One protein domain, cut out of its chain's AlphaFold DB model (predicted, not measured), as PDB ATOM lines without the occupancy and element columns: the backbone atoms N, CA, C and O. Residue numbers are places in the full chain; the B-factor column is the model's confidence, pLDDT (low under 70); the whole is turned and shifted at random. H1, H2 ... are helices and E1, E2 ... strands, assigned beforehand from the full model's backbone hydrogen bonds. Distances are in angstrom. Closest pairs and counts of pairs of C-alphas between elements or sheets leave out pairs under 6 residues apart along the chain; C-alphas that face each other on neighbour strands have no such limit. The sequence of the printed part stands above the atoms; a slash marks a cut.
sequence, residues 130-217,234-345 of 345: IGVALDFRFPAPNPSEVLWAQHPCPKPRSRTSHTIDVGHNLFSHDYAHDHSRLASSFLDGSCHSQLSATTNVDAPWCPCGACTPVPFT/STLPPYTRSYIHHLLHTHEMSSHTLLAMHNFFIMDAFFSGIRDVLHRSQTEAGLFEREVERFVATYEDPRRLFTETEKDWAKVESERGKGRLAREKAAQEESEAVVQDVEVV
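AT A GLANCE: This is residues 130 to 217 and 234 to 345 of the 345 residues of the protein "TGT domain-containing protein" of Antrodiella citrinella (UniProt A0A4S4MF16). What does the model look like? It is a body of helices and long loops with one long arm: a tiny hairpin of strands, E1 and E2, lies near the middle, H3 runs past E1, and the first part of H5 runs past E2 before residues 321 to 345 stick out as the arm. H3 folds back into H4 as a helical hairpin at the end of the body away from the arm, while H2 meets the start of H3 and H1 lies among the loops. What is it made of, and how large is it? The printed part has 200 residues, mostly helix by class, in the order E1, E2, H1, H2, H3, H4, H5, with one antiparallel sheet, E1 - E2. It is loose, with a radius of gyration of the C-alphas of 22.5 A, and spans 93 by 41 by 26 A.

HOW THE PARTS SIT: How do the strands pair? E1, residues 132 to 134, and E2, residues 167 to 169, form an antiparallel hairpin at 166 degrees; N 133 and O 168 are 3.1 A apart, and N 168 and O 133 are 2.8 A apart, both within hydrogen-bond range. Which helices come near them? The closest C-alphas of E1 and H3, residues 254 to 281, are those of Leu 134 and Asn 263, 5.4 A apart. Those of E2 and H5, residues 302 to 342, are Asn 169 and Thr 309, 5.6 A apart. How do the helices meet? H2, residues 241 to 249, touches residues 254 to 255 of H3 at a steep tilt of 49 degrees, opposite ways, closest at the C-alphas of Leu 247 and Ser 255, 5.5 A. Residues 277 to 281 of H3 touch residues 287 to 291 of H4, which is residues 287 to 298, in a helical hairpin, opposite ways at 37 degrees, only just steep; the closest C-alphas, of Ser 281 and Leu 287, are 5.3 A apart. H1, residues 189 to 198, touches no helix, and in H1 to H5 every O i to N i+4 pair is within hydrogen-bond range.

IN THESE COORDINATES: Where do the elements begin and end? E1 begins at C-alpha 132, (141.872, -28.845, -26.741), and H5 ends at C-alpha 342, (115.229, -37.908, -70.595). How long are the helices? From first to last C-alpha H3 measures 40.6 A, H4 16.3 A and H5 59.5 A.

THE WHOLE: Is anything missing? Residues 218 to 233 are not printed, and C-alphas 217 and 234 are 11.1 A apart across the cut. Which links are long, and where is confidence low? E1 to E2 and E2 to H1 are long links, of 32 and 19 residues; pLDDT is under 70 at 23 residues, among them 143 to 151 and 339 to 345.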
ATOM      1  N   ILE A 130     141.374 -25.876 -32.147       96.06
ATOM      2  CA  ILE A 130     141.962 -27.185 -32.460       96.06
ATOM      3  C   ILE A 130     141.397 -28.329 -31.605       96.06
ATOM      4  O   ILE A 130     141.851 -29.454 -31.746       96.06
ATOM      5  N   GLY A 131     140.412 -28.095 -30.731       97.31
ATOM      6  CA  GLY A 131     139.760 -29.167 -29.963       97.31
ATOM      7  C   GLY A 131     140.458 -29.563 -28.653       97.31
ATOM      8  O   GLY A 131     140.284 -30.685 -28.174       97.31
ATOM      9  N   VAL A 132     141.239 -28.663 -28.055       98.44
ATOM     10  CA  VAL A 132     141.872 -28.845 -26.741       98.44
ATOM     11  C   VAL A 132     141.020 -28.238 -25.625       98.44
ATOM     12  O   VAL A 132     140.714 -27.044 -25.635       98.44
ATOM     13  N   ALA A 133     140.711 -29.044 -24.606       98.50
ATOM     14  CA  ALA A 133     140.189 -28.563 -23.324       98.50
ATOM     15  C   ALA A 133     141.336 -28.394 -22.319       98.50
ATOM     16  O   ALA A 133     141.969 -29.380 -21.941       98.50
ATOM     17  N   LEU A 134     141.607 -27.165 -21.877       98.50
ATOM     18  CA  LEU A 134     142.664 -26.886 -20.902       98.50
ATOM     19  C   LEU A 134     142.318 -27.469 -19.526       98.50
ATOM     20  O   LEU A 134     141.184 -27.388 -19.063       98.50
ATOM     21  N   ASP A 135     143.303 -28.051 -18.857       97.19
ATOM     22  CA  ASP A 135     143.166 -28.661 -17.536       97.19
ATOM     23  C   ASP A 135     144.467 -28.514 -16.741       97.19
ATOM     24  O   ASP A 135     145.234 -29.454 -16.527       97.19
ATOM     25  N   PHE A 136     144.715 -27.287 -16.298       96.50
ATOM     26  CA  PHE A 136     145.800 -26.961 -15.387       96.50
ATOM     27  C   PHE A 136     145.350 -25.880 -14.416       96.50
ATOM     28  O   PHE A 136     144.388 -25.157 -14.670       96.50
ATOM     29  N   ARG A 137     146.063 -25.741 -13.301       95.12
ATOM     30  CA  ARG A 137     145.852 -24.644 -12.357       95.12
ATOM     31  C   ARG A 137     147.176 -24.159 -11.786       95.12
ATOM     32  O   ARG A 137     148.159 -24.899 -11.756       95.12
ATOM     33  N   PHE A 138     147.171 -22.931 -11.291       96.50
ATOM     34  CA  PHE A 138     148.261 -22.367 -10.509       96.50
ATOM     35  C   PHE A 138     147.686 -21.864  -9.180       96.50
ATOM     36  O   PHE A 138     146.657 -21.196  -9.217       96.50
ATOM     37  N   PRO A 139     148.274 -22.175  -8.013       95.25
ATOM     38  CA  PRO A 139     149.359 -23.129  -7.775       95.25
ATOM     39  C   PRO A 139     149.088 -24.542  -8.304       95.25
ATOM     40  O   PRO A 139     147.963 -25.043  -8.212       95.25
ATOM     41  N   ALA A 140     150.126 -25.214  -8.806       93.81
ATOM     42  CA  ALA A 140     150.001 -26.611  -9.215       93.81
ATOM     43  C   ALA A 140     149.602 -27.489  -8.009       93.81
ATOM     44  O   ALA A 140     150.093 -27.227  -6.901       93.81
ATOM     45  N   PRO A 141     148.729 -28.500  -8.189       88.44
ATOM     46  CA  PRO A 141     148.317 -29.405  -7.119       88.44
ATOM     47  C   PRO A 141     149.497 -30.045  -6.391       88.44
ATOM     48  O   PRO A 141     150.488 -30.420  -7.021       88.44
ATOM     49  N   ASN A 142     149.375 -30.239  -5.080       82.06
ATOM     50  CA  ASN A 142     150.372 -31.023  -4.358       82.06
ATOM     51  C   ASN A 142     150.210 -32.518  -4.699       82.06
ATOM     52  O   ASN A 142     149.082 -33.000  -4.800       82.06
ATOM     53  N   PRO A 143     151.294 -33.306  -4.822       68.69
ATOM     54  CA  PRO A 143     151.187 -34.747  -5.079       68.69
ATOM     55  C   PRO A 143     150.412 -35.513  -3.996       68.69
ATOM     56  O   PRO A 143     149.793 -36.535  -4.275       68.69
ATOM     57  N   SER A 144     150.445 -35.010  -2.758       63.88
ATOM     58  CA  SER A 144     149.690 -35.524  -1.609       63.88
ATOM     59  C   SER A 144     148.242 -35.033  -1.558       63.88
ATOM     60  O   SER A 144     147.455 -35.514  -0.743       63.88
ATOM     61  N   GLU A 145     147.879 -34.075  -2.411       66.62
ATOM     62  CA  GLU A 145     146.518 -33.586  -2.548       66.62
ATOM     63  C   GLU A 145     145.717 -34.663  -3.283       66.62
ATOM     64  O   GLU A 145     145.705 -34.747  -4.514       66.62
ATOM     65  N   VAL A 146     145.054 -35.531  -2.516       57.81
ATOM     66  CA  VAL A 146     144.036 -36.443  -3.049       57.81
ATOM     67  C   VAL A 146     142.804 -35.605  -3.345       57.81
ATOM     68  O   VAL A 146     141.819 -35.573  -2.607       57.81
ATOM     69  N   LEU A 147     142.917 -34.843  -4.417       59.00
ATOM     70  CA  LEU A 147     141.859 -34.007  -4.907       59.00
ATOM     71  C   LEU A 147     140.675 -34.908  -5.301       59.00
ATOM     72  O   LEU A 147     140.791 -35.815  -6.123       59.00
ATOM     73  N   TRP A 148     139.545 -34.673  -4.631       64.06
ATOM     74  CA  TRP A 148     138.215 -35.207  -4.946       64.06
ATOM     75  C   TRP A 148     138.107 -36.746  -5.032       64.06
ATOM     76  O   TRP A 148     137.514 -37.274  -5.968       64.06
ATOM     77  N   ALA A 149     138.584 -37.483  -4.016       57.03
ATOM     78  CA  ALA A 149     138.468 -38.954  -3.927       57.03
ATOM     79  C   ALA A 149     137.051 -39.523  -4.190       57.03
ATOM     80  O   ALA A 149     136.909 -40.674  -4.592       57.03
ATOM     81  N   GLN A 150     136.007 -38.718  -3.968       59.28
ATOM     82  CA  GLN A 150     134.601 -39.081  -4.183       59.28
ATOM     83  C   GLN A 150     134.123 -38.876  -5.636       59.28
ATOM     84  O   GLN A 150     133.116 -39.454  -6.031       59.28
ATOM     85  N   HIS A 151     134.852 -38.098  -6.446       67.62
ATOM     86  CA  HIS A 151     134.526 -37.802  -7.845       67.62
ATOM     87  C   HIS A 151     135.776 -37.914  -8.742       67.62
ATOM     88  O   HIS A 151     136.315 -36.882  -9.174       67.62
ATOM     89  N   PRO A 152     136.250 -39.144  -9.021       78.12
ATOM     90  CA  PRO A 152     137.442 -39.367  -9.826       78.12
ATOM     91  C   PRO A 152     137.238 -38.848 -11.253       78.12
ATOM     92  O   PRO A 152     136.245 -39.153 -11.910       78.12
ATOM     93  N   CYS A 153     138.199 -38.068 -11.736       87.56
ATOM     94  CA  CYS A 153     138.250 -37.585 -13.109       87.56
ATOM     95  C   CYS A 153     139.667 -37.828 -13.646       87.56
ATOM     96  O   CYS A 153     140.628 -37.407 -12.991       87.56
ATOM     97  N   PRO A 154     139.823 -38.532 -14.783       91.12
ATOM     98  CA  PRO A 154     141.132 -38.768 -15.375       91.12
ATOM     99  C   PRO A 154     141.847 -37.450 -15.678       91.12
ATOM    100  O   PRO A 154     141.267 -36.550 -16.295       91.12
ATOM    101  N   LYS A 155     143.107 -37.363 -15.238       92.19
ATOM    102  CA  LYS A 155     144.014 -36.254 -15.548       92.19
ATOM    103  C   LYS A 155     144.397 -36.264 -17.034       92.19
ATOM    104  O   LYS A 155     144.214 -37.291 -17.697       92.19
ATOM    105  N   PRO A 156     144.956 -35.160 -17.555       95.06
ATOM    106  CA  PRO A 156     145.582 -35.146 -18.867       95.06
ATOM    107  C   PRO A 156     146.654 -36.226 -19.008       95.06
ATOM    108  O   PRO A 156     147.159 -36.779 -18.024       95.06
ATOM    109  N   ARG A 157     147.009 -36.519 -20.258       94.38
ATOM    110  CA  ARG A 157     147.976 -37.563 -20.589       94.38
ATOM    111  C   ARG A 157     149.311 -37.288 -19.893       94.38
ATOM    112  O   ARG A 157     149.899 -36.222 -20.056       94.38
ATOM    113  N   SER A 158     149.804 -38.271 -19.142       93.31
ATOM    114  CA  SER A 158     151.157 -38.230 -18.582       93.31
ATOM    115  C   SER A 158     152.197 -38.502 -19.666       93.31
ATOM    116  O   SER A 158     152.022 -39.379 -20.520       93.31
ATOM    117  N   ARG A 159     153.299 -37.758 -19.622       89.44
ATOM    118  CA  ARG A 159     154.434 -37.872 -20.537       89.44
ATOM    119  C   ARG A 159     155.594 -38.616 -19.875       89.44
ATOM    120  O   ARG A 159     155.625 -38.843 -18.667       89.44
ATOM    121  N   THR A 160     156.560 -39.031 -20.691       78.44
ATOM    122  CA  THR A 160     157.735 -39.817 -20.266       78.44
ATOM    123  C   THR A 160     158.623 -39.084 -19.256       78.44
ATOM    124  O   THR A 160     159.358 -39.721 -18.512       78.44
ATOM    125  N   SER A 161     158.535 -37.756 -19.216       75.69
ATOM    126  CA  SER A 161     159.184 -36.855 -18.259       75.69
ATOM    127  C   SER A 161     158.506 -36.822 -16.879       75.69
ATOM    128  O   SER A 161     158.978 -36.099 -16.011       75.69
ATOM    129  N   HIS A 162     157.444 -37.607 -16.645       83.75
ATOM    130  CA  HIS A 162     156.552 -37.540 -15.469       83.75
ATOM    131  C   HIS A 162     155.716 -36.255 -15.365       83.75
ATOM    132  O   HIS A 162     154.966 -36.092 -14.403       83.75
ATOM    133  N   THR A 163     155.789 -35.378 -16.363       91.75
ATOM    134  CA  THR A 163     154.882 -34.242 -16.517       91.75
ATOM    135  C   THR A 163     153.532 -34.708 -17.063       91.75
ATOM    136  O   THR A 163     153.392 -35.804 -17.619       91.75
ATOM    137  N   ILE A 164     152.511 -33.879 -16.893       94.44
ATOM    138  CA  ILE A 164     151.190 -34.056 -17.499       94.44
ATOM    139  C   ILE A 164     150.931 -32.941 -18.500       94.44
ATOM    140  O   ILE A 164     151.358 -31.808 -18.297       94.44
ATOM    141  N   ASP A 165     150.216 -33.245 -19.577       96.62
ATOM    142  CA  ASP A 165     149.790 -32.205 -20.511       96.62
ATOM    143  C   ASP A 165     148.958 -31.125 -19.801       96.62
ATOM    144  O   ASP A 165     148.215 -31.407 -18.861       96.62
ATOM    145  N   VAL A 166     149.022 -29.886 -20.289       96.56
ATOM    146  CA  VAL A 166     148.168 -28.786 -19.799       96.56
ATOM    147  C   VAL A 166     146.698 -28.926 -20.210       96.56
ATOM    148  O   VAL A 166     145.889 -28.059 -19.903       96.56
ATOM    149  N   GLY A 167     146.317 -29.974 -20.937       97.44
ATOM    150  CA  GLY A 167     144.947 -30.158 -21.400       97.44
ATOM    151  C   GLY A 167     144.717 -31.472 -22.132       97.44
ATOM    152  O   GLY A 167     145.610 -32.305 -22.277       97.44
ATOM    153  N   HIS A 168     143.489 -31.645 -22.604       97.94
ATOM    154  CA  HIS A 168     143.007 -32.842 -23.278       97.94
ATOM    155  C   HIS A 168     142.858 -32.596 -24.776       97.94
ATOM    156  O   HIS A 168     142.095 -31.718 -25.172       97.94
ATOM    157  N   ASN A 169     143.521 -33.406 -25.605       97.62
ATOM    158  CA  ASN A 169     143.238 -33.499 -27.039       97.62
ATOM    159  C   ASN A 169     141.927 -34.271 -27.251       97.62
ATOM    160  O   ASN A 169     141.935 -35.505 -27.281       97.62
ATOM    161  N   LEU A 170     140.804 -33.564 -27.396       97.75
ATOM    162  CA  LEU A 170     139.487 -34.196 -27.501       97.75
ATOM    163  C   LEU A 170     139.203 -34.809 -28.877       97.75
ATOM    164  O   LEU A 170     138.179 -35.472 -29.025       97.75
ATOM    165  N   PHE A 171     140.101 -34.676 -29.859       95.50
ATOM    166  CA  PHE A 171     140.014 -35.458 -31.094       95.50
ATOM    167  C   PHE A 171     140.432 -36.921 -30.900       95.50
ATOM    168  O   PHE A 171     139.961 -37.775 -31.657       95.50
ATOM    169  N   SER A 172     141.238 -37.230 -29.873       94.75
ATOM    170  CA  SER A 172     141.644 -38.609 -29.573       94.75
ATOM    171  C   SER A 172     140.432 -39.513 -29.338       94.75
ATOM    172  O   SER A 172     139.501 -39.166 -28.605       94.75
ATOM    173  N   HIS A 173     140.479 -40.717 -29.911       93.38
ATOM    174  CA  HIS A 173     139.461 -41.751 -29.716       93.38
ATOM    175  C   HIS A 173     139.319 -42.192 -28.253       93.38
ATOM    176  O   HIS A 173     138.262 -42.698 -27.882       93.38
ATOM    177  N   ASP A 174     140.331 -41.950 -27.414       93.38
ATOM    178  CA  ASP A 174     140.277 -42.245 -25.977       93.38
ATOM    179  C   ASP A 174     139.119 -41.509 -25.277       93.38
ATOM    180  O   ASP A 174     138.587 -41.993 -24.278       93.38
ATOM    181  N   TYR A 175     138.684 -40.367 -25.823       96.06
ATOM    182  CA  TYR A 175     137.601 -39.564 -25.253       96.06
ATOM    183  C   TYR A 175     136.206 -39.948 -25.751       96.06
ATOM    184  O   TYR A 175     135.228 -39.454 -25.195       96.06
ATOM    185  N   ALA A 176     136.068 -40.862 -26.719       95.75
ATOM    186  CA  ALA A 176     134.768 -41.235 -27.296       95.75
ATOM    187  C   ALA A 176     133.751 -41.737 -26.253       95.75
ATOM    188  O   ALA A 176     132.545 -41.528 -26.391       95.75
ATOM    189  N   HIS A 177     134.245 -42.358 -25.181       95.62
ATOM    190  CA  HIS A 177     133.438 -42.880 -24.077       95.62
ATOM    191  C   HIS A 177     133.832 -42.282 -22.718       95.62
ATOM    192  O   HIS A 177     133.435 -42.794 -21.670       95.62
ATOM    193  N   ASP A 178     134.592 -41.182 -22.714       95.69
ATOM    194  CA  ASP A 178     134.941 -40.470 -21.488       95.69
ATOM    195  C   ASP A 178     133.788 -39.549 -21.059       95.69
ATOM    196  O   ASP A 178     133.652 -38.409 -21.502       95.69
ATOM    197  N   HIS A 179     132.930 -40.054 -20.174       95.31
ATOM    198  CA  HIS A 179     131.817 -39.293 -19.602       95.31
ATOM    199  C   HIS A 179     132.224 -38.405 -18.415       95.31
ATOM    200  O   HIS A 179     131.357 -37.915 -17.691       95.31
ATOM    201  N   SER A 180     133.522 -38.205 -18.182       94.25
ATOM    202  CA  SER A 180     133.998 -37.319 -17.126       94.25
ATOM    203  C   SER A 180     133.949 -35.838 -17.526       94.25
ATOM    204  O   SER A 180     133.630 -35.464 -18.664       94.25
ATOM    205  N   ARG A 181     134.224 -34.988 -16.531       95.00
ATOM    206  CA  ARG A 181     134.291 -33.524 -16.632       95.00
ATOM    207  C   ARG A 181     135.334 -33.072 -17.642       95.00
ATOM    208  O   ARG A 181     136.302 -33.779 -17.873       95.00
ATOM    209  N   LEU A 182     135.208 -31.846 -18.152       96.25
ATOM    210  CA  LEU A 182     136.217 -31.271 -19.050       96.25
ATOM    211  C   LEU A 182     137.595 -31.134 -18.392       96.25
ATOM    212  O   LEU A 182     138.594 -31.469 -19.023       96.25
ATOM    213  N   ALA A 183     137.639 -30.729 -17.121       94.56
ATOM    214  CA  ALA A 183     138.864 -30.643 -16.337       94.56
ATOM    215  C   ALA A 183     138.810 -31.564 -15.115       94.56
ATOM    216  O   ALA A 183     137.801 -31.659 -14.411       94.56
ATOM    217  N   SER A 184     139.938 -32.204 -14.835       92.25
ATOM    218  CA  SER A 184     140.198 -32.858 -13.565       92.25
ATOM    219  C   SER A 184     140.484 -31.823 -12.481       92.25
ATOM    220  O   SER A 184     139.924 -31.955 -11.402       92.25
ATOM    221  N   SER A 185     141.240 -30.755 -12.780       91.88
ATOM    222  CA  SER A 185     141.707 -29.730 -11.826       91.88
ATOM    223  C   SER A 185     140.605 -28.855 -11.219       91.88
ATOM    224  O   SER A 185     140.845 -28.206 -10.196       91.88
ATOM    225  N   PHE A 186     139.416 -28.841 -11.830       93.06
ATOM    226  CA  PHE A 186     138.257 -28.053 -11.412       93.06
ATOM    227  C   PHE A 186     136.999 -28.922 -11.401       93.06
ATOM    228  O   PHE A 186     136.745 -29.688 -12.330       93.06
ATOM    229  N   LEU A 187     136.177 -28.777 -10.365       92.62
ATOM    230  CA  LEU A 187     134.860 -29.404 -10.319       92.62
ATOM    231  C   LEU A 187     133.894 -28.749 -11.315       92.62
ATOM    232  O   LEU A 187     133.981 -27.561 -11.612       92.62
ATOM    233  N   ASP A 188     132.941 -29.533 -11.804       93.19
ATOM    234  CA  ASP A 188     131.762 -29.008 -12.487       93.19
ATOM    235  C   ASP A 188     130.724 -28.520 -11.457       93.19
ATOM    236  O   ASP A 188     130.838 -28.805 -10.259       93.19
ATOM    237  N   GLY A 189     129.697 -27.798 -11.904       90.25
ATOM    238  CA  GLY A 189     128.698 -27.224 -11.000       90.25
ATOM    239  C   GLY A 189     127.870 -28.257 -10.228       90.25
ATOM    240  O   GLY A 189     127.436 -27.980  -9.108       90.25
ATOM    241  N   SER A 190     127.669 -29.455 -10.785       89.00
ATOM    242  CA  SER A 190     126.964 -30.555 -10.115       89.00
ATOM    243  C   SER A 190     127.826 -31.147  -8.997       89.00
ATOM    244  O   SER A 190     127.384 -31.220  -7.848       89.00
ATOM    245  N   CYS A 191     129.081 -31.488  -9.297       88.69
ATOM    246  CA  CYS A 191     130.039 -32.018  -8.329       88.69
ATOM    247  C   CYS A 191     130.342 -31.007  -7.217       88.69
ATOM    248  O   CYS A 191     130.400 -31.381  -6.049       88.69
ATOM    249  N   HIS A 192     130.496 -29.724  -7.562       88.44
ATOM    250  CA  HIS A 192     130.705 -28.666  -6.578       88.44
ATOM    251  C   HIS A 192     129.506 -28.549  -5.625       88.44
ATOM    252  O   HIS A 192     129.686 -28.578  -4.412       88.44
ATOM    253  N   SER A 193     128.276 -28.530  -6.151       86.25
ATOM    254  CA  SER A 193     127.059 -28.451  -5.327       86.25
ATOM    255  C   SER A 193     126.908 -29.642  -4.370       86.25
ATOM    256  O   SER A 193     126.509 -29.466  -3.220       86.25
ATOM    257  N   GLN A 194     127.253 -30.853  -4.821       84.62
ATOM    258  CA  GLN A 194     127.240 -32.057  -3.977       84.62
ATOM    259  C   GLN A 194     128.314 -32.001  -2.881       84.62
ATOM    260  O   GLN A 194     128.057 -32.377  -1.733       84.62
ATOM    261  N   LEU A 195     129.506 -31.494  -3.206       83.44
ATOM    262  CA  LEU A 195     130.605 -31.378  -2.254       83.44
ATOM    263  C   LEU A 195     130.338 -30.304  -1.191       83.44
ATOM    264  O   LEU A 195     130.546 -30.565  -0.006       83.44
ATOM    265  N   SER A 196     129.823 -29.133  -1.579       81.56
ATOM    266  CA  SER A 196     129.463 -28.060  -0.638       81.56
ATOM    267  C   SER A 196     128.336 -28.465   0.318       81.56
ATOM    268  O   SER A 196     128.253 -27.952   1.429       81.56
ATOM    269  N   ALA A 197     127.465 -29.398  -0.085       79.00
ATOM    270  CA  ALA A 197     126.422 -29.934   0.791       79.00
ATOM    271  C   ALA A 197     126.963 -30.917   1.845       79.00
ATOM    272  O   ALA A 197     126.321 -31.136   2.872       79.00
ATOM    273  N   THR A 198     128.122 -31.530   1.593       75.06
ATOM    274  CA  THR A 198     128.687 -32.602   2.429       75.06
ATOM    275  C   THR A 198     129.920 -32.168   3.219       75.06
ATOM    276  O   THR A 198     130.233 -32.775   4.243       75.06
ATOM    277  N   THR A 199     130.618 -31.118   2.780       74.31
ATOM    278  CA  THR A 199     131.880 -30.651   3.364       74.31
ATOM    279  C   THR A 199     131.987 -29.123   3.329       74.31
ATOM    280  O   THR A 199     131.433 -28.476   2.450       74.31
ATOM    281  N   ASN A 200     132.760 -28.541   4.253       69.62
ATOM    282  CA  ASN A 200     133.095 -27.104   4.265       69.62
ATOM    283  C   ASN A 200     134.378 -26.787   3.469       69.62
ATOM    284  O   ASN A 200     135.087 -25.835   3.790       69.62
ATOM    285  N   VAL A 201     134.739 -27.623   2.491       71.75
ATOM    286  CA  VAL A 201     135.956 -27.424   1.698       71.75
ATOM    287  C   VAL A 201     135.631 -26.523   0.513       71.75
ATOM    288  O   VAL A 201     134.790 -26.872  -0.313       71.75
ATOM    289  N   ASP A 202     136.319 -25.387   0.423       77.38
ATOM    290  CA  ASP A 202     136.259 -24.507  -0.742       77.38
ATOM    291  C   ASP A 202     137.101 -25.120  -1.870       77.38
ATOM    292  O   ASP A 202     138.334 -25.059  -1.866       77.38
ATOM    293  N   ALA A 203     136.434 -25.847  -2.767       82.88
ATOM    294  CA  ALA A 203     137.078 -26.586  -3.841       82.88
ATOM    295  C   ALA A 203     137.009 -25.794  -5.154       82.88
ATOM    296  O   ALA A 203     135.936 -25.307  -5.516       82.88
ATOM    297  N   PRO A 204     138.108 -25.723  -5.927       90.31
ATOM    298  CA  PRO A 204     138.096 -25.018  -7.200       90.31
ATOM    299  C   PRO A 204     137.111 -25.685  -8.165       90.31
ATOM    300  O   PRO A 204     137.124 -26.907  -8.353       90.31
ATOM    301  N   TRP A 205     136.264 -24.876  -8.791       93.44
ATOM    302  CA  TRP A 205     135.236 -25.321  -9.726       93.44
ATOM    303  C   TRP A 205     135.125 -24.371 -10.919       93.44
ATOM    304  O   TRP A 205     135.581 -23.233 -10.853       93.44
ATOM    305  N   CYS A 206     134.556 -24.858 -12.020       95.56
ATOM    306  CA  CYS A 206     134.432 -24.136 -13.279       95.56
ATOM    307  C   CYS A 206     132.979 -23.661 -13.506       95.56
ATOM    308  O   CYS A 206     132.110 -24.476 -13.834       95.56
ATOM    309  N   PRO A 207     132.694 -22.350 -13.379       95.31
ATOM    310  CA  PRO A 207     131.375 -21.753 -13.569       95.31
ATOM    311  C   PRO A 207     131.019 -21.498 -15.039       95.31
ATOM    312  O   PRO A 207     129.995 -20.875 -15.316       95.31
ATOM    313  N   CYS A 208     131.857 -21.914 -15.992       96.50
ATOM    314  CA  CYS A 208     131.611 -21.653 -17.407       96.50
ATOM    315  C   CYS A 208     130.333 -22.357 -17.895       96.50
ATOM    316  O   CYS A 208     129.911 -23.369 -17.335       96.50
ATOM    317  N   GLY A 209     129.743 -21.875 -18.994       94.75
ATOM    318  CA  GLY A 209     128.514 -22.453 -19.553       94.75
ATOM    319  C   GLY A 209     128.633 -23.920 -19.991       94.75
ATOM    320  O   GLY A 209     127.609 -24.577 -20.162       94.75
ATOM    321  N   ALA A 210     129.855 -24.446 -20.143       96.62
ATOM    322  CA  ALA A 210     130.090 -25.851 -20.457       96.62
ATOM    323  C   ALA A 210     130.103 -26.755 -19.202       96.62
ATOM    324  O   ALA A 210     129.503 -27.830 -19.182       96.62
ATOM    325  N   CYS A 211     130.768 -26.308 -18.135       96.75
ATOM    326  CA  CYS A 211     130.945 -27.068 -16.895       96.75
ATOM    327  C   CYS A 211     129.836 -26.808 -15.868       96.75
ATOM    328  O   CYS A 211     129.583 -27.638 -15.003       96.75
ATOM    329  N   THR A 212     129.163 -25.664 -15.944       94.94
ATOM    330  CA  THR A 212     128.025 -25.327 -15.085       94.94
ATOM    331  C   THR A 212     126.932 -24.650 -15.910       94.94
ATOM    332  O   THR A 212     126.675 -23.454 -15.754       94.94
ATOM    333  N   PRO A 213     126.281 -25.384 -16.829       93.00
ATOM    334  CA  PRO A 213     125.193 -24.819 -17.606       93.00
ATOM    335  C   PRO A 213     124.060 -24.393 -16.671       93.00
ATOM    336  O   PRO A 213     123.595 -25.152 -15.818       93.00
ATOM    337  N   VAL A 214     123.611 -23.152 -16.835       87.31
ATOM    338  CA  VAL A 214     122.480 -22.604 -16.090       87.31
ATOM    339  C   VAL A 214     121.275 -22.467 -17.017       87.31
ATOM    340  O   VAL A 214     121.417 -22.030 -18.160       87.31
ATOM    341  N   PRO A 215     120.077 -22.839 -16.554       80.19
ATOM    342  CA  PRO A 215     118.861 -22.650 -17.328       80.19
ATOM    343  C   PRO A 215     118.535 -21.157 -17.467       80.19
ATOM    344  O   PRO A 215     118.826 -20.348 -16.581       80.19
ATOM    345  N   PHE A 216     117.909 -20.788 -18.586       71.81
ATOM    346  CA  PHE A 216     117.530 -19.403 -18.855       71.81
ATOM    347  C   PHE A 216     116.617 -18.860 -17.751       71.81
ATOM    348  O   PHE A 216     115.598 -19.452 -17.398       71.81
ATOM    349  N   THR A 217     116.994 -17.708 -17.201       65.31
ATOM    350  CA  THR A 217     116.275 -17.054 -16.096       65.31
ATOM    351  C   THR A 217     115.083 -16.229 -16.569       65.31
ATOM    352  O   THR A 217     114.262 -15.818 -15.749       65.31
ATOM    353  N   SER A 234     118.039 -25.026  -9.956       74.50
ATOM    354  CA  SER A 234     119.158 -25.966 -10.077       74.50
ATOM    355  C   SER A 234     119.949 -25.753 -11.364       74.50
ATOM    356  O   SER A 234     119.395 -25.379 -12.401       74.50
ATOM    357  N   THR A 235     121.248 -26.028 -11.296       82.44
ATOM    358  CA  THR A 235     122.132 -26.125 -12.460       82.44
ATOM    359  C   THR A 235     121.703 -27.286 -13.363       82.44
ATOM    360  O   THR A 235     121.105 -28.263 -12.906       82.44
ATOM    361  N   LEU A 236     121.961 -27.157 -14.663       88.44
ATOM    362  CA  LEU A 236     121.787 -28.246 -15.623       88.44
ATOM    363  C   LEU A 236     122.996 -29.198 -15.555       88.44
ATOM    364  O   LEU A 236     124.060 -28.806 -15.061       88.44
ATOM    365  N   PRO A 237     122.864 -30.442 -16.050       91.38
ATOM    366  CA  PRO A 237     123.988 -31.367 -16.121       91.38
ATOM    367  C   PRO A 237     125.140 -30.797 -16.967       91.38
ATOM    368  O   PRO A 237     124.874 -30.246 -18.037       91.38
ATOM    369  N   PRO A 238     126.400 -30.933 -16.520       95.12
ATOM    370  CA  PRO A 238     127.564 -30.475 -17.274       95.12
ATOM    371  C   PRO A 238     127.750 -31.270 -18.569       95.12
ATOM    372  O   PRO A 238     127.391 -32.448 -18.647       95.12
ATOM    373  N   TYR A 239     128.377 -30.652 -19.570       96.94
ATOM    374  CA  TYR A 239     128.798 -31.371 -20.770       96.94
ATOM    375  C   TYR A 239     130.024 -32.247 -20.478       96.94
ATOM    376  O   TYR A 239     130.927 -31.857 -19.736       96.94
ATOM    377  N   THR A 240     130.060 -33.437 -21.079       97.19
ATOM    378  CA  THR A 240     131.143 -34.413 -20.894       97.19
ATOM    379  C   THR A 240     132.200 -34.303 -21.987       97.19
ATOM    380  O   THR A 240     131.922 -33.818 -23.089       97.19
ATOM    381  N   ARG A 241     133.406 -34.822 -21.725       97.94
ATOM    382  CA  ARG A 241     134.463 -34.923 -22.749       97.94
ATOM    383  C   ARG A 241     134.002 -35.710 -23.979       97.94
ATOM    384  O   ARG A 241     134.230 -35.256 -25.094       97.94
ATOM    385  N   SER A 242     133.277 -36.812 -23.787       97.69
ATOM    386  CA  SER A 242     132.696 -37.616 -24.871       97.69
ATOM    387  C   SER A 242     131.680 -36.865 -25.722       97.69
ATOM    388  O   SER A 242     131.632 -37.058 -26.936       97.69
ATOM    389  N   TYR A 243     130.901 -35.969 -25.118       98.06
ATOM    390  CA  TYR A 243     129.975 -35.131 -25.866       98.06
ATOM    391  C   TYR A 243     130.721 -34.106 -26.724       98.06
ATOM    392  O   TYR A 243     130.422 -33.969 -27.906       98.06
ATOM    393  N   ILE A 244     131.735 -33.430 -26.174       98.00
ATOM    394  CA  ILE A 244     132.555 -32.495 -26.959       98.00
ATOM    395  C   ILE A 244     133.326 -33.229 -28.062       98.00
ATOM    396  O   ILE A 244     133.341 -32.755 -29.193       98.00
ATOM    397  N   HIS A 245     133.893 -34.404 -27.770       97.62
ATOM    398  CA  HIS A 245     134.512 -35.284 -28.767       97.62
ATOM    399  C   HIS A 245     133.546 -35.578 -29.919       97.62
ATOM    400  O   HIS A 245     133.895 -35.392 -31.082       97.62
ATOM    401  N   HIS A 246     132.309 -35.974 -29.607       97.06
ATOM    402  CA  HIS A 246     131.283 -36.196 -30.619       97.06
ATOM    403  C   HIS A 246     131.037 -34.940 -31.466       97.06
ATOM    404  O   HIS A 246     131.111 -35.030 -32.687       97.06
ATOM    405  N   LEU A 247     130.821 -33.779 -30.835       97.38
ATOM    406  CA  LEU A 247     130.577 -32.521 -31.549       97.38
ATOM    407  C   LEU A 247     131.739 -32.118 -32.470       97.38
ATOM    408  O   LEU A 247     131.500 -31.602 -33.561       97.38
ATOM    409  N   LEU A 248     132.985 -32.348 -32.047       95.81
ATOM    410  CA  LEU A 248     134.176 -32.095 -32.862       95.81
ATOM    411  C   LEU A 248     134.199 -33.001 -34.100       95.81
ATOM    412  O   LEU A 248     134.390 -32.519 -35.214       95.81
ATOM    413  N   HIS A 249     133.930 -34.297 -33.927       94.25
ATOM    414  CA  HIS A 249     133.868 -35.268 -35.029       94.25
ATOM    415  C   HIS A 249     132.654 -35.067 -35.950       94.25
ATOM    416  O   HIS A 249     132.699 -35.439 -37.122       94.25
ATOM    417  N   THR A 250     131.576 -34.443 -35.466       92.50
ATOM    418  CA  THR A 250     130.430 -34.034 -36.296       92.50
ATOM    419  C   THR A 250     130.553 -32.616 -36.859       92.50
ATOM    420  O   THR A 250     129.658 -32.184 -37.583       92.50
ATOM    421  N   HIS A 251     131.656 -31.907 -36.589       89.44
ATOM    422  CA  HIS A 251     131.908 -30.519 -37.004       89.44
ATOM    423  C   HIS A 251     130.805 -29.536 -36.582       89.44
ATOM    424  O   HIS A 251     130.454 -28.607 -37.315       89.44
ATOM    425  N   GLU A 252     130.250 -29.736 -35.390       93.88
ATOM    426  CA  GLU A 252     129.286 -28.815 -34.801       93.88
ATOM    427  C   GLU A 252     130.016 -27.619 -34.181       93.88
ATOM    428  O   GLU A 252     130.827 -27.772 -33.261       93.88
ATOM    429  N   MET A 253     129.690 -26.405 -34.640       89.31
ATOM    430  CA  MET A 253     130.355 -25.157 -34.216       89.31
ATOM    431  C   MET A 253     130.220 -24.875 -32.710       89.31
ATOM    432  O   MET A 253     131.007 -24.117 -32.135       89.31
ATOM    433  N   SER A 254     129.235 -25.489 -32.047       95.44
ATOM    434  CA  SER A 254     129.050 -25.387 -30.600       95.44
ATOM    435  C   SER A 254     130.215 -25.979 -29.807       95.44
ATOM    436  O   SER A 254     130.462 -25.515 -28.696       95.44
ATOM    437  N   SER A 255     130.959 -26.949 -30.359       95.94
ATOM    438  CA  SER A 255     132.138 -27.540 -29.705       95.94
ATOM    439  C   SER A 255     133.180 -26.478 -29.343       95.94
ATOM    440  O   SER A 255     133.536 -26.339 -28.174       95.94
ATOM    441  N   HIS A 256     133.585 -25.659 -30.316       96.00
ATOM    442  CA  HIS A 256     134.558 -24.582 -30.131       96.00
ATOM    443  C   HIS A 256     134.067 -23.521 -29.146       96.00
ATOM    444  O   HIS A 256     134.843 -23.016 -28.344       96.00
ATOM    445  N   THR A 257     132.765 -23.215 -29.152       97.44
ATOM    446  CA  THR A 257     132.179 -22.256 -28.200       97.44
ATOM    447  C   THR A 257     132.244 -22.785 -26.765       97.44
ATOM    448  O   THR A 257     132.655 -22.060 -25.859       97.44
ATOM    449  N   LEU A 258     131.881 -24.054 -26.548       98.19
ATOM    450  CA  LEU A 258     131.943 -24.699 -25.232       98.19
ATOM    451  C   LEU A 258     133.391 -24.808 -24.730       98.19
ATOM    452  O   LEU A 258     133.659 -24.524 -23.562       98.19
ATOM    453  N   LEU A 259     134.323 -25.155 -25.620       98.50
ATOM    454  CA  LEU A 259     135.752 -25.191 -25.320       98.50
ATOM    455  C   LEU A 259     136.309 -23.805 -24.991       98.50
ATOM    456  O   LEU A 259     137.026 -23.673 -24.006       98.50
ATOM    457  N   ALA A 260     135.950 -22.765 -25.744       98.06
ATOM    458  CA  ALA A 260     136.406 -21.400 -25.485       98.06
ATOM    459  C   ALA A 260     135.914 -20.892 -24.122       98.06
ATOM    460  O   ALA A 260     136.702 -20.367 -23.338       98.06
ATOM    461  N   MET A 261     134.635 -21.119 -23.790       98.00
ATOM    462  CA  MET A 261     134.082 -20.789 -22.469       98.00
ATOM    463  C   MET A 261     134.873 -21.446 -21.333       98.00
ATOM    464  O   MET A 261     135.149 -20.806 -20.318       98.00
ATOM    465  N   HIS A 262     135.230 -22.722 -21.495       98.31
ATOM    466  CA  HIS A 262     136.026 -23.463 -20.522       98.31
ATOM    467  C   HIS A 262     137.469 -22.954 -20.453       98.31
ATOM    468  O   HIS A 262     137.933 -22.575 -19.382       98.31
ATOM    469  N   ASN A 263     138.157 -22.868 -21.590       98.44
ATOM    470  CA  ASN A 263     139.564 -22.483 -21.672       98.44
ATOM    471  C   ASN A 263     139.810 -21.067 -21.138       98.44
ATOM    472  O   ASN A 263     140.785 -20.850 -20.420       98.44
ATOM    473  N   PHE A 264     138.915 -20.112 -21.415       97.81
ATOM    474  CA  PHE A 264     139.038 -18.764 -20.856       97.81
ATOM    475  C   PHE A 264     138.850 -18.731 -19.345       97.81
ATOM    476  O   PHE A 264     139.567 -17.992 -18.672       97.81
ATOM    477  N   PHE A 265     137.954 -19.554 -18.791       98.12
ATOM    478  CA  PHE A 265     137.853 -19.670 -17.340       98.12
ATOM    479  C   PHE A 265     139.140 -20.240 -16.727       98.12
ATOM    480  O   PHE A 265     139.612 -19.721 -15.719       98.12
ATOM    481  N   ILE A 266     139.746 -21.264 -17.339       98.19
ATOM    482  CA  ILE A 266     141.017 -21.828 -16.855       98.19
ATOM    483  C   ILE A 266     142.118 -20.760 -16.838       98.19
ATOM    484  O   ILE A 266     142.864 -20.667 -15.865       98.19
ATOM    485  N   MET A 267     142.182 -19.910 -17.867       98.00
ATOM    486  CA  MET A 267     143.117 -18.784 -17.897       98.00
ATOM    487  C   MET A 267     142.827 -17.738 -16.819       98.00
ATOM    488  O   MET A 267     143.758 -17.260 -16.171       98.00
ATOM    489  N   ASP A 268     141.560 -17.393 -16.589       97.62
ATOM    490  CA  ASP A 268     141.180 -16.457 -15.526       97.62
ATOM    491  C   ASP A 268     141.559 -16.998 -14.138       97.62
ATOM    492  O   ASP A 268     142.220 -16.312 -13.353       97.62
ATOM    493  N   ALA A 269     141.256 -18.273 -13.875       97.81
ATOM    494  CA  ALA A 269     141.639 -18.961 -12.647       97.81
ATOM    495  C   ALA A 269     143.166 -19.036 -12.478       97.81
ATOM    496  O   ALA A 269     143.677 -18.828 -11.377       97.81
ATOM    497  N   PHE A 270     143.907 -19.275 -13.563       98.25
ATOM    498  CA  PHE A 270     145.369 -19.262 -13.574       98.25
ATOM    499  C   PHE A 270     145.935 -17.895 -13.171       98.25
ATOM    500  O   PHE A 270     146.759 -17.818 -12.258       98.25
ATOM    501  N   PHE A 271     145.458 -16.804 -13.780       98.25
ATOM    502  CA  PHE A 271     145.891 -15.457 -13.404       98.25
ATOM    503  C   PHE A 271     145.446 -15.064 -11.995       98.25
ATOM    504  O   PHE A 271     146.190 -14.370 -11.300       98.25
ATOM    505  N   SER A 272     144.270 -15.510 -11.542       97.88
ATOM    506  CA  SER A 272     143.846 -15.314 -10.153       97.88
ATOM    507  C   SER A 272     144.803 -15.992  -9.184       97.88
ATOM    508  O   SER A 272     145.310 -15.343  -8.274       97.88
ATOM    509  N   GLY A 273     145.148 -17.251  -9.448       97.56
ATOM    510  CA  GLY A 273     146.114 -17.986  -8.646       97.56
ATOM    511  C   GLY A 273     147.498 -17.341  -8.623       97.56
ATOM    512  O   GLY A 273     148.133 -17.299  -7.572       97.56
ATOM    513  N   ILE A 274     147.962 -16.780  -9.747       98.25
ATOM    514  CA  ILE A 274     149.220 -16.017  -9.784       98.25
ATOM    515  C   ILE A 274     149.150 -14.819  -8.836       98.25
ATOM    516  O   ILE A 274     150.049 -14.639  -8.016       98.25
ATOM    517  N   ARG A 275     148.081 -14.015  -8.916       97.94
ATOM    518  CA  ARG A 275     147.899 -12.841  -8.048       97.94
ATOM    519  C   ARG A 275     147.852 -13.232  -6.572       97.94
ATOM    520  O   ARG A 275     148.493 -12.569  -5.759       97.94
ATOM    521  N   ASP A 276     147.168 -14.322  -6.240       97.00
ATOM    522  CA  ASP A 276     147.072 -14.822  -4.868       97.00
ATOM    523  C   ASP A 276     148.438 -15.264  -4.329       97.00
ATOM    524  O   ASP A 276     148.804 -14.938  -3.195       97.00
ATOM    525  N   VAL A 277     149.232 -15.969  -5.143       97.31
ATOM    526  CA  VAL A 277     150.599 -16.358  -4.770       97.31
ATOM    527  C   VAL A 277     151.482 -15.131  -4.605       97.31
ATOM    528  O   VAL A 277     152.134 -15.021  -3.572       97.31
ATOM    529  N   LEU A 278     151.468 -14.187  -5.551       96.69
ATOM    530  CA  LEU A 278     152.257 -12.954  -5.469       96.69
ATOM    531  C   LEU A 278     151.906 -12.134  -4.222       96.69
ATOM    532  O   LEU A 278     152.800 -11.612  -3.555       96.69
ATOM    533  N   HIS A 279     150.621 -12.054  -3.865       96.62
ATOM    534  CA  HIS A 279     150.187 -11.388  -2.639       96.62
ATOM    535  C   HIS A 279     150.769 -12.072  -1.395       96.62
ATOM    536  O   HIS A 279     151.320 -11.411  -0.516       96.62
ATOM    537  N   ARG A 280     150.735 -13.408  -1.347       95.75
ATOM    538  CA  ARG A 280     151.327 -14.195  -0.255       95.75
ATOM    539  C   ARG A 280     152.855 -14.113  -0.221       95.75
ATOM    540  O   ARG A 280     153.433 -14.084   0.868       95.75
ATOM    541  N   SER A 281     153.516 -14.017  -1.374       93.81
ATOM    542  CA  SER A 281     154.976 -13.895  -1.491       93.81
ATOM    543  C   SER A 281     155.535 -12.616  -0.864       93.81
ATOM    544  O   SER A 281     156.715 -12.576  -0.532       93.81
ATOM    545  N   GLN A 282     154.698 -11.602  -0.612       91.56
ATOM    546  CA  GLN A 282     155.090 -10.430   0.182       91.56
ATOM    547  C   GLN A 282     155.464 -10.802   1.627       91.56
ATOM    548  O   GLN A 282     156.247 -10.102   2.264       91.56
ATOM    549  N   THR A 283     154.905 -11.902   2.143       93.06
ATOM    550  CA  THR A 283     155.158 -12.412   3.500       93.06
ATOM    551  C   THR A 283     156.055 -13.651   3.526       93.06
ATOM    552  O   THR A 283     156.774 -13.860   4.500       93.06
ATOM    553  N   GLU A 284     156.055 -14.452   2.457       93.56
ATOM    554  CA  GLU A 284     156.860 -15.671   2.323       93.56
ATOM    555  C   GLU A 284     157.830 -15.540   1.140       93.56
ATOM    556  O   GLU A 284     157.475 -15.792  -0.014       93.56
ATOM    557  N   ALA A 285     159.070 -15.133   1.428       92.50
ATOM    558  CA  ALA A 285     160.103 -14.950   0.410       92.50
ATOM    559  C   ALA A 285     160.412 -16.264  -0.331       92.50
ATOM    560  O   ALA A 285     160.546 -17.319   0.291       92.50
ATOM    561  N   GLY A 286     160.549 -16.199  -1.658       94.38
ATOM    562  CA  GLY A 286     160.826 -17.369  -2.499       94.38
ATOM    563  C   GLY A 286     159.601 -18.240  -2.810       94.38
ATOM    564  O   GLY A 286     159.736 -19.268  -3.474       94.38
ATOM    565  N   LEU A 287     158.409 -17.878  -2.309       96.50
ATOM    566  CA  LEU A 287     157.187 -18.640  -2.563       96.50
ATOM    567  C   LEU A 287     156.871 -18.669  -4.062       96.50
ATOM    568  O   LEU A 287     156.690 -19.752  -4.601       96.50
ATOM    569  N   PHE A 288     156.825 -17.519  -4.741       97.31
ATOM    570  CA  PHE A 288     156.440 -17.473  -6.153       97.31
ATOM    571  C   PHE A 288     157.379 -18.311  -7.027       97.31
ATOM    572  O   PHE A 288     156.910 -19.110  -7.830       97.31
ATOM    573  N   GLU A 289     158.690 -18.211  -6.813       96.56
ATOM    574  CA  GLU A 289     159.708 -18.983  -7.527       96.56
ATOM    575  C   GLU A 289     159.487 -20.489  -7.357       96.56
ATOM    576  O   GLU A 289     159.421 -21.218  -8.346       96.56
ATOM    577  N   ARG A 290     159.273 -20.944  -6.117       96.44
ATOM    578  CA  ARG A 290     158.992 -22.351  -5.803       96.44
ATOM    579  C   ARG A 290     157.691 -22.842  -6.441       96.44
ATOM    580  O   ARG A 290     157.605 -23.988  -6.880       96.44
ATOM    581  N   GLU A 291     156.664 -21.998  -6.478       97.19
ATOM    582  CA  GLU A 291     155.383 -22.312  -7.114       97.19
ATOM    583  C   GLU A 291     155.509 -22.408  -8.643       97.19
ATOM    584  O   GLU A 291     154.931 -23.311  -9.252       97.19
ATOM    585  N   VAL A 292     156.317 -21.540  -9.262       97.12
ATOM    586  CA  VAL A 292     156.659 -21.615 -10.692       97.12
ATOM    587  C   VAL A 292     157.444 -22.889 -10.998       97.12
ATOM    588  O   VAL A 292     157.090 -23.611 -11.926       97.12
ATOM    589  N   GLU A 293     158.466 -23.214 -10.205       95.50
ATOM    590  CA  GLU A 293     159.233 -24.458 -10.348       95.50
ATOM    591  C   GLU A 293     158.334 -25.692 -10.222       95.50
ATOM    592  O   GLU A 293     158.420 -26.610 -11.040       95.50
ATOM    593  N   ARG A 294     157.407 -25.695  -9.253       95.12
ATOM    594  CA  ARG A 294     156.431 -26.781  -9.106       95.12
ATOM    595  C   ARG A 294     155.519 -26.889 -10.323       95.12
ATOM    596  O   ARG A 294     155.226 -28.002 -10.755       95.12
ATOM    597  N   PHE A 295     155.070 -25.764 -10.874       96.44
ATOM    598  CA  PHE A 295     154.246 -25.753 -12.078       96.44
ATOM    599  C   PHE A 295     154.981 -26.368 -13.271       96.44
ATOM    600  O   PHE A 295     154.444 -27.278 -13.898       96.44
ATOM    601  N   VAL A 296     156.224 -25.947 -13.526       94.25
ATOM    602  CA  VAL A 296     157.070 -26.478 -14.612       94.25
ATOM    603  C   VAL A 296     157.376 -27.967 -14.415       94.25
ATOM    604  O   VAL A 296     157.396 -28.721 -15.379       94.25
ATOM    605  N   ALA A 297     157.566 -28.415 -13.172       93.81
ATOM    606  CA  ALA A 297     157.775 -29.830 -12.865       93.81
ATOM    607  C   ALA A 297     156.499 -30.685 -13.001       93.81
ATOM    608  O   ALA A 297     156.588 -31.905 -13.122       93.81
ATOM    609  N   THR A 298     155.316 -30.065 -12.948       94.44
ATOM    610  CA  THR A 298     154.026 -30.766 -13.013       94.44
ATOM    611  C   THR A 298     153.494 -30.826 -14.438       94.44
ATOM    612  O   THR A 298     153.081 -31.892 -14.889       94.44
ATOM    613  N   TYR A 299     153.485 -29.694 -15.140       95.62
ATOM    614  CA  TYR A 299     152.838 -29.549 -16.438       95.62
ATOM    615  C   TYR A 299     153.860 -29.461 -17.573       95.62
ATOM    616  O   TYR A 299     154.861 -28.759 -17.463       95.62
ATOM    617  N   GLU A 300     153.579 -30.136 -18.682       93.25
ATOM    618  CA  GLU A 300     154.350 -30.062 -19.926       93.25
ATOM    619  C   GLU A 300     153.994 -28.792 -20.712       93.25
ATOM    620  O   GLU A 300     152.854 -28.326 -20.668       93.25
ATOM    621  N   ASP A 301     154.941 -28.238 -21.468       91.44
ATOM    622  CA  ASP A 301     154.656 -27.118 -22.366       91.44
ATOM    623  C   ASP A 301     153.628 -27.517 -23.466       91.44
ATOM    624  O   ASP A 301     153.724 -28.602 -24.053       91.44
ATOM    625  N   PRO A 302     152.620 -26.668 -23.768       92.75
ATOM    626  CA  PRO A 302     151.512 -26.994 -24.672       92.75
ATOM    627  C   PRO A 302     151.909 -27.291 -26.116       92.75
ATOM    628  O   PRO A 302     151.104 -27.891 -26.828       92.75
ATOM    629  N   ARG A 303     153.100 -26.892 -26.584       88.94
ATOM    630  CA  ARG A 303     153.481 -27.011 -28.005       88.94
ATOM    631  C   ARG A 303     153.305 -28.428 -28.546       88.94
ATOM    632  O   ARG A 303     152.728 -28.618 -29.620       88.94
ATOM    633  N   ARG A 304     153.754 -29.432 -27.785       90.50
ATOM    634  CA  ARG A 304     153.626 -30.843 -28.172       90.50
ATOM    635  C   ARG A 304     152.166 -31.278 -28.253       90.50
ATOM    636  O   ARG A 304     151.778 -31.886 -29.248       90.50
ATOM    637  N   LEU A 305     151.373 -30.956 -27.230       94.25
ATOM    638  CA  LEU A 305     149.935 -31.228 -27.214       94.25
ATOM    639  C   LEU A 305     149.264 -30.604 -28.442       94.25
ATOM    640  O   LEU A 305     148.498 -31.279 -29.121       94.25
ATOM    641  N   PHE A 306     149.579 -29.348 -28.758       94.88
ATOM    642  CA  PHE A 306     148.955 -28.625 -29.865       94.88
ATOM    643  C   PHE A 306     149.341 -29.236 -31.206       94.88
ATOM    644  O   PHE A 306     148.463 -29.515 -32.008       94.88
ATOM    645  N   THR A 307     150.615 -29.578 -31.398       92.88
ATOM    646  CA  THR A 307     151.095 -30.231 -32.627       92.88
ATOM    647  C   THR A 307     150.431 -31.593 -32.848       92.88
ATOM    648  O   THR A 307     150.083 -31.954 -33.971       92.88
ATOM    649  N   GLU A 308     150.279 -32.390 -31.786       93.81
ATOM    650  CA  GLU A 308     149.577 -33.679 -31.847       93.81
ATOM    651  C   GLU A 308     148.090 -33.473 -32.179       93.81
ATOM    652  O   GLU A 308     147.553 -34.138 -33.061       93.81
ATOM    653  N   THR A 309     147.451 -32.498 -31.534       95.00
ATOM    654  CA  THR A 309     146.025 -32.201 -31.714       95.00
ATOM    655  C   THR A 309     145.730 -31.630 -33.103       95.00
ATOM    656  O   THR A 309     144.773 -32.047 -33.742       95.00
ATOM    657  N   GLU A 310     146.572 -30.742 -33.630       95.00
ATOM    658  CA  GLU A 310     146.451 -30.192 -34.987       95.00
ATOM    659  C   GLU A 310     146.536 -31.282 -36.058       95.00
ATOM    660  O   GLU A 310     145.821 -31.226 -37.058       95.00
ATOM    661  N   LYS A 311     147.373 -32.308 -35.847       94.56
ATOM    662  CA  LYS A 311     147.435 -33.474 -36.740       94.56
ATOM    663  C   LYS A 311     146.131 -34.266 -36.714       94.56
ATOM    664  O   LYS A 311     145.643 -34.656 -37.776       94.56
ATOM    665  N   ASP A 312     145.570 -34.491 -35.529       94.19
ATOM    666  CA  ASP A 312     144.301 -35.205 -35.378       94.19
ATOM    667  C   ASP A 312     143.129 -34.397 -35.956       94.19
ATOM    668  O   ASP A 312     142.314 -34.940 -36.702       94.19
ATOM    669  N   TRP A 313     143.098 -33.085 -35.714       92.56
ATOM    670  CA  TRP A 313     142.148 -32.154 -36.318       92.56
ATOM    671  C   TRP A 313     142.221 -32.187 -37.852       92.56
ATOM    672  O   TRP A 313     141.212 -32.411 -38.524       92.56
ATOM    673  N   ALA A 314     143.424 -32.056 -38.423       91.12
ATOM    674  CA  ALA A 314     143.631 -32.097 -39.870       91.12
ATOM    675  C   ALA A 314     143.208 -33.442 -40.483       91.12
ATOM    676  O   ALA A 314     142.696 -33.489 -41.608       91.12
ATOM    677  N   LYS A 315     143.396 -34.546 -39.750       90.62
ATOM    678  CA  LYS A 315     142.924 -35.871 -40.162       90.62
ATOM    679  C   LYS A 315     141.395 -35.911 -40.249       90.62
ATOM    680  O   LYS A 315     140.879 -36.340 -41.280       90.62
ATOM    681  N   VAL A 316     140.690 -35.428 -39.225       87.38
ATOM    682  CA  VAL A 316     139.216 -35.390 -39.197       87.38
ATOM    683  C   VAL A 316     138.659 -34.498 -40.314       87.38
ATOM    684  O   VAL A 316     137.783 -34.925 -41.070       87.38
ATOM    685  N   GLU A 317     139.235 -33.310 -40.521       85.56
ATOM    686  CA  GLU A 317     138.865 -32.423 -41.637       85.56
ATOM    687  C   GLU A 317     139.079 -33.084 -43.012       85.56
ATOM    688  O   GLU A 317     138.221 -33.009 -43.899       85.56
ATOM    689  N   SER A 318     140.194 -33.801 -43.194       85.12
ATOM    690  CA  SER A 318     140.480 -34.539 -44.432       85.12
ATOM    691  C   SER A 318     139.468 -35.664 -44.689       85.12
ATOM    692  O   SER A 318     138.995 -35.841 -45.817       85.12
ATOM    693  N   GLU A 319     139.104 -36.423 -43.654       83.44
ATOM    694  CA  GLU A 319     138.126 -37.513 -43.739       83.44
ATOM    695  C   GLU A 319     136.728 -36.995 -44.106       83.44
ATOM    696  O   GLU A 319     136.068 -37.557 -44.991       83.44
ATOM    697  N   ARG A 320     136.312 -35.855 -43.544       76.62
ATOM    698  CA  ARG A 320     135.081 -35.167 -43.952       76.62
ATOM    699  C   ARG A 320     135.132 -34.710 -45.403       76.62
ATOM    700  O   ARG A 320     134.154 -34.909 -46.128       76.62
ATOM    701  N   GLY A 321     136.241 -34.102 -45.828       73.31
ATOM    702  CA  GLY A 321     136.435 -33.650 -47.206       73.31
ATOM    703  C   GLY A 321     136.228 -34.789 -48.205       73.31
ATOM    704  O   GLY A 321     135.468 -34.646 -49.161       73.31
ATOM    705  N   LYS A 322     136.798 -35.965 -47.921       72.00
ATOM    706  CA  LYS A 322     136.590 -37.183 -48.722       72.00
ATOM    707  C   LYS A 322     135.130 -37.631 -48.731       72.00
ATOM    708  O   LYS A 322     134.597 -37.926 -49.797       72.00
ATOM    709  N   GLY A 323     134.465 -37.646 -47.573       71.00
ATOM    710  CA  GLY A 323     133.046 -38.003 -47.476       71.00
ATOM    711  C   GLY A 323     132.127 -37.034 -48.228       71.00
ATOM    712  O   GLY A 323     131.161 -37.460 -48.857       71.00
ATOM    713  N   ARG A 324     132.433 -35.732 -48.205       69.75
ATOM    714  CA  ARG A 324     131.711 -34.703 -48.964       69.75
ATOM    715  C   ARG A 324     131.905 -34.884 -50.467       69.75
ATOM    716  O   ARG A 324     130.909 -34.953 -51.175       69.75
ATOM    717  N   LEU A 325     133.148 -35.034 -50.924       68.62
ATOM    718  CA  LEU A 325     133.464 -35.264 -52.338       68.62
ATOM    719  C   LEU A 325     132.822 -36.553 -52.864       68.62
ATOM    720  O   LEU A 325     132.315 -36.571 -53.980       68.62
ATOM    721  N   ALA A 326     132.789 -37.620 -52.060       69.62
ATOM    722  CA  ALA A 326     132.116 -38.864 -52.427       69.62
ATOM    723  C   ALA A 326     130.599 -38.675 -52.606       69.62
ATOM    724  O   ALA A 326     130.033 -39.192 -53.566       69.62
ATOM    725  N   ARG A 327     129.945 -37.907 -51.721       74.00
ATOM    726  CA  ARG A 327     128.512 -37.580 -51.843       74.00
ATOM    727  C   ARG A 327     128.217 -36.661 -53.027       74.00
ATOM    728  O   ARG A 327     127.234 -36.884 -53.719       74.00
ATOM    729  N   GLU A 328     129.058 -35.655 -53.266       78.19
ATOM    730  CA  GLU A 328     128.928 -34.748 -54.415       78.19
ATOM    731  C   GLU A 328     129.100 -35.510 -55.735       78.19
ATOM    732  O   GLU A 328     128.283 -35.349 -56.636       78.19
ATOM    733  N   LYS A 329     130.086 -36.411 -55.820       78.00
ATOM    734  CA  LYS A 329     130.299 -37.260 -56.996       78.00
ATOM    735  C   LYS A 329     129.121 -38.206 -57.249       78.00
ATOM    736  O   LYS A 329     128.665 -38.294 -58.381       78.00
ATOM    737  N   ALA A 330     128.594 -38.852 -56.207       76.00
ATOM    738  CA  ALA A 330     127.409 -39.703 -56.323       76.00
ATOM    739  C   ALA A 330     126.170 -38.914 -56.791       76.00
ATOM    740  O   ALA A 330     125.458 -39.372 -57.676       76.00
ATOM    741  N   ALA A 331     125.947 -37.707 -56.257       76.75
ATOM    742  CA  ALA A 331     124.851 -36.840 -56.696       76.75
ATOM    743  C   ALA A 331     125.019 -36.364 -58.152       76.75
ATOM    744  O   ALA A 331     124.035 -36.196 -58.870       76.75
ATOM    745  N   GLN A 332     126.261 -36.154 -58.598       75.19
ATOM    746  CA  GLN A 332     126.575 -35.758 -59.968       75.19
ATOM    747  C   GLN A 332     126.335 -36.913 -60.953       75.19
ATOM    748  O   GLN A 332     125.647 -36.716 -61.950       75.19
ATOM    749  N   GLU A 333     126.790 -38.125 -60.618       78.69
ATOM    750  CA  GLU A 333     126.514 -39.353 -61.380       78.69
ATOM    751  C   GLU A 333     125.002 -39.650 -61.460       78.69
ATOM    752  O   GLU A 333     124.494 -40.003 -62.523       78.69
ATOM    753  N   GLU A 334     124.255 -39.439 -60.369       73.50
ATOM    754  CA  GLU A 334     122.793 -39.591 -60.343       73.50
ATOM    755  C   GLU A 334     122.092 -38.533 -61.215       73.50
ATOM    756  O   GLU A 334     121.154 -38.850 -61.946       73.50
ATOM    757  N   SER A 335     122.580 -37.288 -61.221       72.19
ATOM    758  CA  SER A 335     122.047 -36.234 -62.094       72.19
ATOM    759  C   SER A 335     122.330 -36.479 -63.582       72.19
ATOM    760  O   SER A 335     121.463 -36.230 -64.415       72.19
ATOM    761  N   GLU A 336     123.508 -37.010 -63.925       69.69
ATOM    762  CA  GLU A 336     123.883 -37.350 -65.304       69.69
ATOM    763  C   GLU A 336     123.069 -38.540 -65.833       69.69
ATOM    764  O   GLU A 336     122.636 -38.518 -66.987       69.69
ATOM    765  N   ALA A 337     122.782 -39.532 -64.983       67.25
ATOM    766  CA  ALA A 337     121.912 -40.657 -65.326       67.25
ATOM    767  C   ALA A 337     120.465 -40.209 -65.609       67.25
ATOM    768  O   ALA A 337     119.864 -40.638 -66.592       67.25
ATOM    769  N   VAL A 338     119.925 -39.281 -64.808       70.31
ATOM    770  CA  VAL A 338     118.576 -38.724 -65.022       70.31
ATOM    771  C   VAL A 338     118.490 -37.907 -66.319       70.31
ATOM    772  O   VAL A 338     117.456 -37.927 -66.982       70.31
ATOM    773  N   VAL A 339     119.557 -37.207 -66.718       61.31
ATOM    774  CA  VAL A 339     119.590 -36.463 -67.992       61.31
ATOM    775  C   VAL A 339     119.649 -37.411 -69.196       61.31
ATOM    776  O   VAL A 339     118.957 -37.168 -70.185       61.31
ATOM    777  N   GLN A 340     120.396 -38.517 -69.108       56.94
ATOM    778  CA  GLN A 340     120.454 -39.526 -70.175       56.94
ATOM    779  C   GLN A 340     119.120 -40.261 -70.379       56.94
ATOM    780  O   GLN A 340     118.763 -40.540 -71.521       56.94
ATOM    781  N   ASP A 341     118.351 -40.515 -69.319       54.66
ATOM    782  CA  ASP A 341     117.028 -41.148 -69.437       54.66
ATOM    783  C   ASP A 341     115.959 -40.219 -70.051       54.66
ATOM    784  O   ASP A 341     114.975 -40.696 -70.618       54.66
ATOM    785  N   VAL A 342     116.144 -38.893 -69.987       55.78
ATOM    786  CA  VAL A 342     115.229 -37.908 -70.595       55.78
ATOM    787  C   VAL A 342     115.524 -37.680 -72.087       55.78
ATOM    788  O   VAL A 342     114.607 -37.352 -72.835       55.78
ATOM    789  N   GLU A 343     116.759 -37.893 -72.553       51.00
ATOM    790  CA  GLU A 343     117.127 -37.769 -73.978       51.00
ATOM    791  C   GLU A 343     116.761 -39.000 -74.837       51.00
ATOM    792  O   GLU A 343     116.872 -38.946 -76.063       51.00
ATOM    793  N   VAL A 344     116.309 -40.103 -74.224       51.31
ATOM    794  CA  VAL A 344     115.963 -41.364 -74.916       51.31
ATOM    795  C   VAL A 344     114.439 -41.555 -75.094       51.31
ATOM    796  O   VAL A 344     114.005 -42.577 -75.629       51.31
ATOM    797  N   VAL A 345     113.611 -40.567 -74.717       45.53
ATOM    798  CA  VAL A 345     112.137 -40.588 -74.889       45.53
ATOM    799  C   VAL A 345     111.664 -39.730 -76.055       45.53
ATOM    800  O   VAL A 345     112.059 -38.545 -76.131       45.53
TER     801      VAL A 345